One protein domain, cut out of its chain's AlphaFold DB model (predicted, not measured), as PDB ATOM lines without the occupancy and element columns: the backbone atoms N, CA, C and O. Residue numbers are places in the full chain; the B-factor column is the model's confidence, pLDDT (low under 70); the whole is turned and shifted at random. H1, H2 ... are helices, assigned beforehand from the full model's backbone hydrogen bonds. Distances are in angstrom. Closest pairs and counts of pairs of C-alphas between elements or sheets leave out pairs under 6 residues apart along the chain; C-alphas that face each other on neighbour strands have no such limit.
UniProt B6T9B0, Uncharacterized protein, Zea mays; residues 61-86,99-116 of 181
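This is residues 61 to 86 and 99 to 116 of the 181 residues of an uncharacterized protein of Zea mays (UniProt B6T9B0). A long helix, H1, has a shorter helix, H2, packed slantwise on its later half and running back the opposite way, while residues 61 to 73 of H1 stick out as a free arm that makes much of the length. The printed part has 44 residues with two named helices, H1 then H2, and no named strand; the class is all helix. It is loose, with a radius of gyration of the C-alphas of 12.5 A, and spans 42 by 18 by 14 A.

H1, residues 61 to 86, touches H2, residues 99 to 116, with residues 74 to 82 alone, and H2 touches it with residues 104 to 112 alone. Their closest C-alphas, of Ala 82 and Phe 108, are 6.5 A apart. They run opposite ways at a steep tilt of 42 degrees. O i to N i+4 pairs are within hydrogen-bond range in 21 of 22 cases in H1 and 13 of 14 in H2.

H1 begins at C-alpha 61, (24.557, 13.924, -8.334), and is 37.9 A long from first to last C-alpha. H2 is 26.4 A long and ends at C-alpha 116, (30.606, 35.768, -9.338).

The C-alphas farthest apart, of Glu 61 and Val 99, are 41.7 A apart. Residues 87 to 98 are not printed, and C-alphas 86 and 99 are 14.2 A apart across this cut. Residues 115 to 116 have pLDDT under 70.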
ATOM      1  N   GLU A  61      25.912  13.470  -8.018       90.62
ATOM      2  CA  GLU A  61      24.557  13.924  -8.334       90.62
ATOM      3  C   GLU A  61      24.082  14.975  -7.327       90.62
ATOM      4  O   GLU A  61      23.592  16.037  -7.712       90.62
ATOM      5  N   LYS A  62      24.349  14.761  -6.033       92.12
ATOM      6  CA  LYS A  62      24.085  15.759  -4.986       92.12
ATOM      7  C   LYS A  62      24.841  17.066  -5.232       92.12
ATOM      8  O   LYS A  62      24.298  18.142  -4.979       92.12
ATOM      9  N   GLU A  63      26.085  17.009  -5.701       94.44
ATOM     10  CA  GLU A  63      26.854  18.203  -6.074       94.44
ATOM     11  C   GLU A  63      26.253  18.927  -7.279       94.44
ATOM     12  O   GLU A  63      26.088  20.147  -7.232       94.44
ATOM     13  N   LEU A  64      25.856  18.196  -8.320       96.31
ATOM     14  CA  LEU A  64      25.205  18.769  -9.499       96.31
ATOM     15  C   LEU A  64      23.858  19.414  -9.148       96.31
ATOM     16  O   LEU A  64      23.608  20.549  -9.556       96.31
ATOM     17  N   ILE A  65      23.036  18.769  -8.314       95.31
ATOM     18  CA  ILE A  65      21.787  19.344  -7.791       95.31
ATOM     19  C   ILE A  65      22.084  20.624  -7.001       95.31
ATOM     20  O   ILE A  65      21.421  21.646  -7.196       95.31
ATOM     21  N   LYS A  66      23.113  20.628  -6.142       95.88
ATOM     22  CA  LYS A  66      23.536  21.834  -5.407       95.88
ATOM     23  C   LYS A  66      23.973  22.957  -6.348       95.88
ATOM     24  O   LYS A  66      23.650  24.114  -6.098       95.88
ATOM     25  N   VAL A  67      24.709  22.653  -7.414       95.88
ATOM     26  CA  VAL A  67      25.130  23.652  -8.410       95.88
ATOM     27  C   VAL A  67      23.922  24.202  -9.173       95.88
ATOM     28  O   VAL A  67      23.781  25.421  -9.281       95.88
ATOM     29  N   ALA A  68      23.015  23.338  -9.630       96.69
ATOM     30  CA  ALA A  68      21.812  23.734 -10.357       96.69
ATOM     31  C   ALA A  68      20.878  24.601  -9.496       96.69
ATOM     32  O   ALA A  68      20.461  25.681  -9.916       96.69
ATOM     33  N   THR A  69      20.615  24.184  -8.255       96.94
ATOM     34  CA  THR A  69      19.780  24.939  -7.304       96.94
ATOM     35  C   THR A  69      20.396  26.293  -6.955       96.94
ATOM     36  O   THR A  69      19.698  27.306  -7.010       96.94
ATOM     37  N   LYS A  70      21.711  26.360  -6.695       95.19
ATOM     38  CA  LYS A  70      22.430  27.635  -6.515       95.19
ATOM     39  C   LYS A  70      22.282  28.551  -7.732       95.19
ATOM     40  O   LYS A  70      22.073  29.752  -7.560       95.19
ATOM     41  N   GLY A  71      22.363  28.002  -8.946       94.44
ATOM     42  CA  GLY A  71      22.145  28.747 -10.188       94.44
ATOM     43  C   GLY A  71      20.743  29.358 -10.264       94.44
ATOM     44  O   GLY A  71      20.611  30.571 -10.435       94.44
ATOM     45  N   VAL A  72      19.701  28.545 -10.061       95.56
ATOM     46  CA  VAL A  72      18.297  28.998 -10.085       95.56
ATOM     47  C   VAL A  72      18.029  30.066  -9.024       95.56
ATOM     48  O   VAL A  72      17.447  31.105  -9.331       95.56
ATOM     49  N   VAL A  73      18.504  29.864  -7.792       95.19
ATOM     50  CA  VAL A  73      18.322  30.829  -6.695       95.19
ATOM     51  C   VAL A  73      19.009  32.157  -7.011       95.19
ATOM     52  O   VAL A  73      18.435  33.224  -6.791       95.19
ATOM     53  N   ARG A  74      20.218  32.119  -7.580       92.12
ATOM     54  CA  ARG A  74      20.937  33.331  -7.990       92.12
ATOM     55  C   ARG A  74      20.181  34.110  -9.064       92.12
ATOM     56  O   ARG A  74      20.104  35.334  -8.971       92.12
ATOM     57  N   LEU A  75      19.583  33.417 -10.032       93.25
ATOM     58  CA  LEU A  75      18.723  34.040 -11.039       93.25
ATOM     59  C   LEU A  75      17.470  34.649 -10.401       93.25
ATOM     60  O   LEU A  75      17.185  35.816 -10.652       93.25
ATOM     61  N   PHE A  76      16.759  33.920  -9.539       94.06
ATOM     62  CA  PHE A  76      15.538  34.419  -8.897       94.06
ATOM     63  C   PHE A  76      15.797  35.651  -8.019       94.06
ATOM     64  O   PHE A  76      15.038  36.623  -8.059       94.06
ATOM     65  N   ASN A  77      16.909  35.655  -7.279       92.38
ATOM     66  CA  ASN A  77      17.321  36.789  -6.455       92.38
ATOM     67  C   ASN A  77      17.673  38.013  -7.308       92.38
ATOM     68  O   ASN A  77      17.218  39.120  -7.015       92.38
ATOM     69  N   ALA A  78      18.433  37.817  -8.389       89.81
ATOM     70  CA  ALA A  78      18.777  38.891  -9.315       89.81
ATOM     71  C   ALA A  78      17.531  39.445 -10.033       89.81
ATOM     72  O   ALA A  78      17.366  40.659 -10.138       89.81
ATOM     73  N   VAL A  79      16.609  38.576 -10.464       88.62
ATOM     74  CA  VAL A  79      15.341  38.978 -11.097       88.62
ATOM     75  C   VAL A  79      14.491  39.770 -10.108       88.62
ATOM     76  O   VAL A  79      14.019  40.855 -10.441       88.62
ATOM     77  N   SER A  80      14.365  39.285  -8.872       90.12
ATOM     78  CA  SER A  80      13.631  39.974  -7.808       90.12
ATOM     79  C   SER A  80      14.201  41.364  -7.528       90.12
ATOM     80  O   SER A  80      13.443  42.318  -7.369       90.12
ATOM     81  N   LYS A  81      15.529  41.513  -7.494       87.81
ATOM     82  CA  LYS A  81      16.187  42.809  -7.279       87.81
ATOM     83  C   LYS A  81      15.978  43.764  -8.458       87.81
ATOM     84  O   LYS A  81      15.589  44.917  -8.251       87.81
ATOM     85  N   ALA A  82      16.142  43.273  -9.687       84.88
ATOM     86  CA  ALA A  82      15.901  44.048 -10.902       84.88
ATOM     87  C   ALA A  82      14.438  44.514 -11.014       84.88
ATOM     88  O   ALA A  82      14.184  45.658 -11.385       84.88
ATOM     89  N   GLN A  83      13.476  43.665 -10.642       84.44
ATOM     90  CA  GLN A  83      12.053  44.006 -10.639       84.44
ATOM     91  C   GLN A  83      11.689  44.992  -9.521       84.44
ATOM     92  O   GLN A  83      11.016  45.983  -9.797       84.44
ATOM     93  N   LYS A  84      12.153  44.769  -8.282       84.94
ATOM     94  CA  LYS A  84      11.867  45.651  -7.134       84.94
ATOM     95  C   LYS A  84      12.370  47.075  -7.358       84.94
ATOM     96  O   LYS A  84      11.604  48.006  -7.167       84.94
ATOM     97  N   SER A  85      13.601  47.242  -7.849       77.50
ATOM     98  CA  SER A  85      14.192  48.569  -8.116       77.50
ATOM     99  C   SER A  85      13.409  49.433  -9.116       77.50
ATOM    100  O   SER A  85      13.611  50.641  -9.176       77.50
ATOM    101  N   ARG A  86      12.529  48.824  -9.922       70.81
ATOM    102  CA  ARG A  86      11.740  49.518 -10.946       70.81
ATOM    103  C   ARG A  86      10.230  49.397 -10.747       70.81
ATOM    104  O   ARG A  86       9.497  49.916 -11.581       70.81
ATOM    105  N   VAL A  99      14.225  50.834 -25.011       77.88
ATOM    106  CA  VAL A  99      15.557  51.239 -24.528       77.88
ATOM    107  C   VAL A  99      15.715  50.835 -23.065       77.88
ATOM    108  O   VAL A  99      16.664  50.139 -22.717       77.88
ATOM    109  N   ILE A 100      14.702  51.124 -22.251       76.56
ATOM    110  CA  ILE A 100      14.578  50.709 -20.854       76.56
ATOM    111  C   ILE A 100      14.629  49.178 -20.739       76.56
ATOM    112  O   ILE A 100      15.295  48.651 -19.855       76.56
ATOM    113  N   ALA A 101      13.971  48.427 -21.628       79.50
ATOM    114  CA  ALA A 101      14.020  46.963 -21.616       79.50
ATOM    115  C   ALA A 101      15.409  46.403 -21.971       79.50
ATOM    116  O   ALA A 101      15.843  45.423 -21.365       79.50
ATOM    117  N   LYS A 102      16.116  47.010 -22.932       84.12
ATOM    118  CA  LYS A 102      17.501  46.638 -23.268       84.12
ATOM    119  C   LYS A 102      18.450  46.959 -22.116       84.12
ATOM    120  O   LYS A 102      19.231  46.104 -21.713       84.12
ATOM    121  N   GLU A 103      18.321  48.146 -21.540       79.38
ATOM    122  CA  GLU A 103      19.092  48.564 -20.375       79.38
ATOM    123  C   GLU A 103      18.838  47.633 -19.178       79.38
ATOM    124  O   GLU A 103      19.796  47.146 -18.591       79.38
ATOM    125  N   ARG A 104      17.577  47.262 -18.893       80.81
ATOM    126  CA  ARG A 104      17.215  46.265 -17.859       80.81
ATOM    127  C   ARG A 104      17.947  44.939 -18.050       80.81
ATOM    128  O   ARG A 104      18.451  44.375 -17.082       80.81
ATOM    129  N   LYS A 105      17.995  44.428 -19.284       85.25
ATOM    130  CA  LYS A 105      18.705  43.180 -19.604       85.25
ATOM    131  C   LYS A 105      20.209  43.334 -19.377       85.25
ATOM    132  O   LYS A 105      20.827  42.455 -18.783       85.25
ATOM    133  N   ASN A 106      20.781  44.461 -19.789       85.38
ATOM    134  CA  ASN A 106      22.212  44.724 -19.656       85.38
ATOM    135  C   ASN A 106      22.641  44.894 -18.189       85.38
ATOM    136  O   ASN A 106      23.626  44.283 -17.777       85.38
ATOM    137  N   THR A 107      21.886  45.644 -17.379       83.38
ATOM    138  CA  THR A 107      22.180  45.824 -15.945       83.38
ATOM    139  C   THR A 107      22.028  44.513 -15.177       83.38
ATOM    140  O   THR A 107      22.871  44.186 -14.346       83.38
ATOM    141  N   PHE A 108      20.999  43.724 -15.501       86.38
ATOM    142  CA  PHE A 108      20.793  42.394 -14.929       86.38
ATOM    143  C   PHE A 108      21.967  41.448 -15.227       86.38
ATOM    144  O   PHE A 108      22.488  40.792 -14.326       86.38
ATOM    145  N   LEU A 109      22.438  41.407 -16.478       88.19
ATOM    146  CA  LEU A 109      23.587  40.580 -16.859       88.19
ATOM    147  C   LEU A 109      24.893  41.054 -16.208       88.19
ATOM    148  O   LEU A 109      25.723  40.221 -15.839       88.19
ATOM    149  N   ALA A 110      25.087  42.364 -16.048       85.94
ATOM    150  CA  ALA A 110      26.242  42.908 -15.335       85.94
ATOM    151  C   ALA A 110      26.241  42.482 -13.857       85.94
ATOM    152  O   ALA A 110      27.253  41.997 -13.354       85.94
ATOM    153  N   GLU A 111      25.092  42.559 -13.183       84.44
ATOM    154  CA  GLU A 111      24.937  42.118 -11.793       84.44
ATOM    155  C   GLU A 111      25.197  40.610 -11.614       84.44
ATOM    156  O   GLU A 111      25.883  40.183 -10.672       84.44
ATOM    157  N   LEU A 112      24.725  39.789 -12.558       85.00
ATOM    158  CA  LEU A 112      25.039  38.363 -12.580       85.00
ATOM    159  C   LEU A 112      26.541  38.108 -12.744       85.00
ATOM    160  O   LEU A 112      27.067  37.215 -12.088       85.00
ATOM    161  N   LYS A 113      27.258  38.889 -13.554       84.62
ATOM    162  CA  LYS A 113      28.712  38.738 -13.725       84.62
ATOM    163  C   LYS A 113      29.490  39.189 -12.479       84.62
ATOM    164  O   LYS A 113      30.377  38.470 -12.024       84.62
ATOM    165  N   MET A 114      29.121  40.315 -11.865       74.81
ATOM    166  CA  MET A 114      29.839  40.885 -10.711       74.81
ATOM    167  C   MET A 114      29.707  40.053  -9.427       74.81
ATOM    168  O   MET A 114      30.687  39.879  -8.700       74.81
ATOM    169  N   SER A 115      28.531  39.473  -9.170       65.44
ATOM    170  CA  SER A 115      28.311  38.586  -8.013       65.44
ATOM    171  C   SER A 115      29.198  37.331  -8.038       65.44
ATOM    172  O   SER A 115      29.502  36.771  -6.989       65.44
ATOM    173  N   SER A 116      29.721  36.934  -9.209       60.41
ATOM    174  CA  SER A 116      30.606  35.768  -9.338       60.41
ATOM    175  C   SER A 116      31.963  35.963  -8.661       60.41
ATOM    176  O   SER A 116      32.658  34.983  -8.389       60.41
TER     177      SER A 116